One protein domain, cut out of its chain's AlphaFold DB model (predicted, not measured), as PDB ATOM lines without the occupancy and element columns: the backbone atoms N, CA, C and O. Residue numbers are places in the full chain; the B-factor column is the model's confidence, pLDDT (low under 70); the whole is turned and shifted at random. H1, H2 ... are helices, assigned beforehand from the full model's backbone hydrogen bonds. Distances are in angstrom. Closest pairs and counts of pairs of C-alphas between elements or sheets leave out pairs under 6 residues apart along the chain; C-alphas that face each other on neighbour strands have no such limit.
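Overview. This is residues 93 to 148 of the 164 residues of an uncharacterized protein of Actinomyces graevenitzii F0530 (UniProt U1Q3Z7). The model has little regular structure: two short helices, H1 and then H2, stand at opposite ends of a core of loops, and the link between them folds back on itself at residues 114 to 122. The far end, residues 142 to 148, sticks out from this body. The printed part has 56 residues, of which 22 are in the two named helices, with no named strand. The class is all helix; the whole is compact, with a radius of gyration of the C-alphas of 11.7 A and spans of 34 by 23 by 19 A.

Arrangement. H1, residues 101 to 110, and H2, residues 135 to 146, are apart. Residues 114 to 115 pair antiparallel with residues 121 to 122. In both helices every O i to N i+4 pair is within hydrogen-bond range.

Along the chain. H1 runs 14.5 A from C-alpha 101 at (54.048, 6.070, 90.249). H2 runs 16.3 A to C-alpha 146 at (43.889, 21.354, 91.089).

Size, cuts and confidence. The C-alphas farthest apart, those of Gly 111 and Pro 148, are 34.8 A apart. The printed part has no cut. The link from H1 to H2 is long, 24 residues. Residues 93 to 94, 124 to 130 and 146 to 148 have low confidence.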
ATOM      1  N   ASP A  93      40.567  -0.330  75.302       59.31
ATOM      2  CA  ASP A  93      42.000  -0.678  75.181       59.31
ATOM      3  C   ASP A  93      42.781   0.375  74.366       59.31
ATOM      4  O   ASP A  93      43.964   0.613  74.603       59.31
ATOM      5  N   ARG A  94      42.103   1.105  73.463       69.75
ATOM      6  CA  ARG A  94      42.724   2.122  72.588       69.75
ATOM      7  C   ARG A  94      43.107   3.416  73.319       69.75
ATOM      8  O   ARG A  94      43.696   4.311  72.710       69.75
ATOM      9  N   PHE A  95      42.785   3.524  74.609       73.56
ATOM     10  CA  PHE A  95      43.080   4.683  75.449       73.56
ATOM     11  C   PHE A  95      44.091   4.354  76.551       73.56
ATOM     12  O   PHE A  95      43.959   3.371  77.276       73.56
ATOM     13  N   ALA A  96      45.054   5.249  76.747       80.56
ATOM     14  CA  ALA A  96      45.972   5.218  77.875       80.56
ATOM     15  C   ALA A  96      45.245   5.578  79.184       80.56
ATOM     16  O   ALA A  96      44.515   6.573  79.250       80.56
ATOM     17  N   HIS A  97      45.488   4.820  80.255       82.56
ATOM     18  CA  HIS A  97      44.876   5.049  81.569       82.56
ATOM     19  C   HIS A  97      45.920   5.429  82.624       82.56
ATOM     20  O   HIS A  97      47.055   4.953  82.603       82.56
ATOM     21  N   TYR A  98      45.541   6.280  83.579       81.62
ATOM     22  CA  TYR A  98      46.434   6.696  84.664       81.62
ATOM     23  C   TYR A  98      46.351   5.745  85.871       81.62
ATOM     24  O   TYR A  98      45.268   5.441  86.368       81.62
ATOM     25  N   VAL A  99      47.517   5.333  86.380       81.81
ATOM     26  CA  VAL A  99      47.717   4.635  87.672       81.81
ATOM     27  C   VAL A  99      48.537   5.563  88.602       81.81
ATOM     28  O   VAL A  99      48.556   6.769  88.381       81.81
ATOM     29  N   ARG A 100      49.216   5.050  89.641       79.38
ATOM     30  CA  ARG A 100      50.150   5.769  90.542       79.38
ATOM     31  C   ARG A 100      51.609   5.352  90.271       79.38
ATOM     32  O   ARG A 100      51.807   4.220  89.827       79.38
ATOM     33  N   LYS A 101      52.598   6.219  90.594       73.12
ATOM     34  CA  LYS A 101      54.048   6.070  90.249       73.12
ATOM     35  C   LYS A 101      54.513   4.663  90.621       73.12
ATOM     36  O   LYS A 101      55.018   3.892  89.811       73.12
ATOM     37  N   ASP A 102      54.240   4.351  91.873       79.00
ATOM     38  CA  ASP A 102      54.800   3.255  92.645       79.00
ATOM     39  C   ASP A 102      54.176   1.925  92.210       79.00
ATOM     40  O   ASP A 102      54.855   0.910  92.093       79.00
ATOM     41  N   LYS A 103      52.876   1.955  91.882       76.19
ATOM     42  CA  LYS A 103      52.133   0.785  91.398       76.19
ATOM     43  C   LYS A 103      52.552   0.377  89.988       76.19
ATOM     44  O   LYS A 103      52.625  -0.815  89.720       76.19
ATOM     45  N   ILE A 104      52.841   1.345  89.114       76.81
ATOM     46  CA  ILE A 104      53.354   1.079  87.764       76.81
ATOM     47  C   ILE A 104      54.739   0.433  87.839       76.81
ATOM     48  O   ILE A 104      54.939  -0.642  87.280       76.81
ATOM     49  N   ALA A 105      55.675   1.054  88.564       78.00
ATOM     50  CA  ALA A 105      57.045   0.554  88.673       78.00
ATOM     51  C   ALA A 105      57.103  -0.849  89.308       78.00
ATOM     52  O   ALA A 105      57.780  -1.737  88.792       78.00
ATOM     53  N   ALA A 106      56.332  -1.085  90.376       76.69
ATOM     54  CA  ALA A 106      56.237  -2.404  91.000       76.69
ATOM     55  C   ALA A 106      55.628  -3.465  90.064       76.69
ATOM     56  O   ALA A 106      56.069  -4.615  90.067       76.69
ATOM     57  N   ALA A 107      54.637  -3.100  89.246       76.44
ATOM     58  CA  ALA A 107      54.019  -4.012  88.286       76.44
ATOM     59  C   ALA A 107      54.925  -4.349  87.099       76.44
ATOM     60  O   ALA A 107      54.902  -5.492  86.652       76.44
ATOM     61  N   ALA A 108      55.763  -3.406  86.659       73.38
ATOM     62  CA  ALA A 108      56.820  -3.646  85.676       73.38
ATOM     63  C   ALA A 108      57.734  -4.800  86.101       73.38
ATOM     64  O   ALA A 108      57.966  -5.735  85.343       73.38
ATOM     65  N   ALA A 109      58.210  -4.736  87.348       74.75
ATOM     66  CA  ALA A 109      59.113  -5.727  87.915       74.75
ATOM     67  C   ALA A 109      58.403  -7.043  88.280       74.75
ATOM     68  O   ALA A 109      59.018  -8.102  88.229       74.75
ATOM     69  N   SER A 110      57.118  -6.991  88.656       77.19
ATOM     70  CA  SER A 110      56.382  -8.167  89.151       77.19
ATOM     71  C   SER A 110      55.535  -8.890  88.094       77.19
ATOM     72  O   SER A 110      54.968  -9.935  88.403       77.19
ATOM     73  N   GLY A 111      55.314  -8.306  86.910       78.50
ATOM     74  CA  GLY A 111      54.357  -8.810  85.909       78.50
ATOM     75  C   GLY A 111      52.884  -8.818  86.363       78.50
ATOM     76  O   GLY A 111      52.026  -9.418  85.708       78.50
ATOM     77  N   ARG A 112      52.575  -8.187  87.506       80.38
ATOM     78  CA  ARG A 112      51.255  -8.226  88.160       80.38
ATOM     79  C   ARG A 112      50.279  -7.236  87.508       80.38
ATOM     80  O   ARG A 112      50.698  -6.144  87.129       80.38
ATOM     81  N   PRO A 113      48.978  -7.568  87.418       82.31
ATOM     82  CA  PRO A 113      47.974  -6.639  86.908       82.31
ATOM     83  C   PRO A 113      47.808  -5.411  87.821       82.31
ATOM     84  O   PRO A 113      47.880  -5.518  89.049       82.31
ATOM     85  N   VAL A 114      47.558  -4.249  87.216       81.81
ATOM     86  CA  VAL A 114      47.320  -2.960  87.891       81.81
ATOM     87  C   VAL A 114      45.937  -2.416  87.579       81.81
ATOM     88  O   VAL A 114      45.363  -2.738  86.547       81.81
ATOM     89  N   VAL A 115      45.427  -1.565  88.474       86.12
ATOM     90  CA  VAL A 115      44.100  -0.940  88.379       86.12
ATOM     91  C   VAL A 115      44.244   0.571  88.193       86.12
ATOM     92  O   VAL A 115      44.933   1.219  88.989       86.12
ATOM     93  N   ALA A 116      43.597   1.136  87.174       87.00
ATOM     94  CA  ALA A 116      43.584   2.577  86.897       87.00
ATOM     95  C   ALA A 116      42.677   3.367  87.843       87.00
ATOM     96  O   ALA A 116      41.826   2.817  88.540       87.00
ATOM     97  N   LEU A 117      42.792   4.696  87.769       85.12
ATOM     98  CA  LEU A 117      41.819   5.634  88.340       85.12
ATOM     99  C   LEU A 117      40.388   5.427  87.802       85.12
ATOM    100  O   LEU A 117      39.437   5.733  88.510       85.12
ATOM    101  N   CYS A 118      40.223   4.887  86.589       82.31
ATOM    102  CA  CYS A 118      38.922   4.521  86.015       82.31
ATOM    103  C   CYS A 118      38.415   3.121  86.424       82.31
ATOM    104  O   CYS A 118      37.351   2.714  85.973       82.31
ATOM    105  N   GLY A 119      39.177   2.355  87.214       82.69
ATOM    106  CA  GLY A 119      38.821   0.991  87.627       82.69
ATOM    107  C   GLY A 119      39.233  -0.133  86.667       82.69
ATOM    108  O   GLY A 119      39.217  -1.292  87.074       82.69
ATOM    109  N   LYS A 120      39.668   0.165  85.431       80.06
ATOM    110  CA  LYS A 120      40.151  -0.863  84.487       80.06
ATOM    111  C   LYS A 120      41.412  -1.560  85.006       80.06
ATOM    112  O   LYS A 120      42.320  -0.901  85.519       80.06
ATOM    113  N   VAL A 121      41.468  -2.882  84.827       83.25
ATOM    114  CA  VAL A 121      42.590  -3.749  85.205       83.25
ATOM    115  C   VAL A 121      43.353  -4.204  83.959       83.25
ATOM    116  O   VAL A 121      42.737  -4.721  83.034       83.25
ATOM    117  N   TRP A 122      44.680  -4.050  83.922       77.25
ATOM    118  CA  TRP A 122      45.514  -4.530  82.807       77.25
ATOM    119  C   TRP A 122      46.939  -4.879  83.249       77.25
ATOM    120  O   TRP A 122      47.338  -4.595  84.382       77.25
ATOM    121  N   ARG A 123      47.720  -5.492  82.350       77.50
ATOM    122  CA  ARG A 123      49.166  -5.687  82.529       77.50
ATOM    123  C   ARG A 123      49.953  -4.696  81.653       77.50
ATOM    124  O   ARG A 123      49.711  -4.661  80.449       77.50
ATOM    125  N   PRO A 124      50.869  -3.897  82.229       67.50
ATOM    126  CA  PRO A 124      51.681  -2.928  81.487       67.50
ATOM    127  C   PRO A 124      52.725  -3.616  80.590       67.50
ATOM    128  O   PRO A 124      53.462  -4.454  81.108       67.50
ATOM    129  N   GLN A 125      52.814  -3.292  79.282       63.59
ATOM    130  CA  GLN A 125      53.803  -3.950  78.399       63.59
ATOM    131  C   GLN A 125      54.272  -3.211  77.072       63.59
ATOM    132  O   GLN A 125      55.286  -3.633  76.521       63.59
ATOM    133  N   ARG A 126      53.622  -2.149  76.515       58.09
ATOM    134  CA  ARG A 126      54.013  -1.275  75.330       58.09
ATOM    135  C   ARG A 126      54.014   0.180  75.810       58.09
ATOM    136  O   ARG A 126      53.284   0.540  76.727       58.09
ATOM    137  N   ASP A 127      54.628   1.045  75.020       56.47
ATOM    138  CA  ASP A 127      54.404   2.485  74.986       56.47
ATOM    139  C   ASP A 127      52.937   2.962  74.738       56.47
ATOM    140  O   ASP A 127      52.336   2.647  73.709       56.47
ATOM    141  N   PRO A 128      52.367   3.804  75.622       59.69
ATOM    142  CA  PRO A 128      51.151   4.591  75.446       59.69
ATOM    143  C   PRO A 128      51.423   6.105  75.320       59.69
ATOM    144  O   PRO A 128      50.558   6.943  75.589       59.69
ATOM    145  N   SER A 129      52.622   6.485  74.887       60.84
ATOM    146  CA  SER A 129      52.829   7.758  74.189       60.84
ATOM    147  C   SER A 129      52.125   7.749  72.828       60.84
ATOM    148  O   SER A 129      51.750   8.807  72.333       60.84
ATOM    149  N   ALA A 130      51.881   6.555  72.272       62.16
ATOM    150  CA  ALA A 130      51.157   6.324  71.024       62.16
ATOM    151  C   ALA A 130      49.621   6.443  71.130       62.16
ATOM    152  O   ALA A 130      48.958   6.482  70.097       62.16
ATOM    153  N   TYR A 131      49.046   6.501  72.341       70.00
ATOM    154  CA  TYR A 131      47.594   6.432  72.551       70.00
ATOM    155  C   TYR A 131      47.029   7.673  73.278       70.00
ATOM    156  O   TYR A 131      47.685   8.224  74.175       70.00
ATOM    157  N   PRO A 132      45.813   8.136  72.917       80.88
ATOM    158  CA  PRO A 132      45.111   9.197  73.638       80.88
ATOM    159  C   PRO A 132      44.758   8.754  75.065       80.88
ATOM    160  O   PRO A 132      44.514   7.580  75.316       80.88
ATOM    161  N   VAL A 133      44.720   9.684  76.022       83.19
ATOM    162  CA  VAL A 133      44.379   9.368  77.422       83.19
ATOM    163  C   VAL A 133      42.862   9.282  77.599       83.19
ATOM    164  O   VAL A 133      42.132  10.125  77.083       83.19
ATOM    165  N   CYS A 134      42.391   8.302  78.375       85.81
ATOM    166  CA  CYS A 134      40.981   8.144  78.728       85.81
ATOM    167  C   CYS A 134      40.414   9.425  79.390       85.81
ATOM    168  O   CYS A 134      41.007   9.915  80.362       85.81
ATOM    169  N   PRO A 135      39.259   9.956  78.937       85.44
ATOM    170  CA  PRO A 135      38.702  11.217  79.440       85.44
ATOM    171  C   PRO A 135      38.383  11.170  80.943       85.44
ATOM    172  O   PRO A 135      38.665  12.129  81.661       85.44
ATOM    173  N   THR A 136      37.899  10.031  81.447       85.75
ATOM    174  CA  THR A 136      37.648   9.808  82.880       85.75
ATOM    175  C   THR A 136      38.938   9.898  83.697       85.75
ATOM    176  O   THR A 136      38.994  10.614  84.695       85.75
ATOM    177  N   CYS A 137      40.015   9.241  83.243       83.62
ATOM    178  CA  CYS A 137      41.326   9.343  83.890       83.62
ATOM    179  C   CYS A 137      41.854  10.785  83.885       83.62
ATOM    180  O   CYS A 137      42.423  11.224  84.886       83.62
ATOM    181  N   LYS A 138      41.654  11.525  82.785       84.19
ATOM    182  CA  LYS A 138      42.054  12.931  82.668       84.19
ATOM    183  C   LYS A 138      41.326  13.815  83.690       84.19
ATOM    184  O   LYS A 138      42.001  14.510  84.442       84.19
ATOM    185  N   SER A 139      39.997  13.734  83.776       86.06
ATOM    186  CA  SER A 139      39.213  14.565  84.705       86.06
ATOM    187  C   SER A 139      39.562  14.301  86.177       86.06
ATOM    188  O   SER A 139      39.721  15.244  86.950       86.06
ATOM    189  N   ILE A 140      39.748  13.032  86.568       84.81
ATOM    190  CA  ILE A 140      40.151  12.676  87.942       84.81
ATOM    191  C   ILE A 140      41.571  13.189  88.241       84.81
ATOM    192  O   ILE A 140      41.838  13.684  89.337       84.81
ATOM    193  N   TYR A 141      42.490  13.103  87.272       83.81
ATOM    194  CA  TYR A 141      43.843  13.644  87.414       83.81
ATOM    195  C   TYR A 141      43.840  15.168  87.575       83.81
ATOM    196  O   TYR A 141      44.507  15.678  88.474       83.81
ATOM    197  N   GLU A 142      43.065  15.883  86.753       84.06
ATOM    198  CA  GLU A 142      42.897  17.336  86.847       84.06
ATOM    199  C   GLU A 142      42.381  17.718  88.241       84.06
ATOM    200  O   GLU A 142      43.085  18.427  88.956       84.06
ATOM    201  N   GLN A 143      41.280  17.120  88.710       83.31
ATOM    202  CA  GLN A 143      40.731  17.349  90.058       83.31
ATOM    203  C   GLN A 143      41.753  17.128  91.190       83.31
ATOM    204  O   GLN A 143      41.852  17.952  92.101       83.31
ATOM    205  N   MET A 144      42.560  16.061  91.132       73.25
ATOM    206  CA  MET A 144      43.621  15.829  92.125       73.25
ATOM    207  C   MET A 144      44.786  16.826  92.008       73.25
ATOM    208  O   MET A 144      45.404  17.155  93.019       73.25
ATOM    209  N   SER A 145      45.092  17.308  90.800       70.31
ATOM    210  CA  SER A 145      46.162  18.285  90.546       70.31
ATOM    211  C   SER A 145      45.760  19.731  90.864       70.31
ATOM    212  O   SER A 145      46.618  20.529  91.241       70.31
ATOM    213  N   GLN A 146      44.466  20.051  90.758       63.94
ATOM    214  CA  GLN A 146      43.889  21.354  91.089       63.94
ATOM    215  C   GLN A 146      43.779  21.588  92.597       63.94
ATOM    216  O   GLN A 146      43.611  22.737  93.000       63.94
ATOM    217  N   SER A 147      43.871  20.541  93.428       52.66
ATOM    218  CA  SER A 147      43.976  20.708  94.878       52.66
ATOM    219  C   SER A 147      45.252  21.501  95.170       52.66
ATOM    220  O   SER A 147      46.355  20.978  94.960       52.66
ATOM    221  N   PRO A 148      45.153  22.781  95.584       54.69
ATOM    222  CA  PRO A 148      46.338  23.590  95.769       54.69
ATOM    223  C   PRO A 148      47.171  22.932  96.860       54.69
ATOM    224  O   PRO A 148      46.636  22.515  97.890       54.69
TER     225      PRO A 148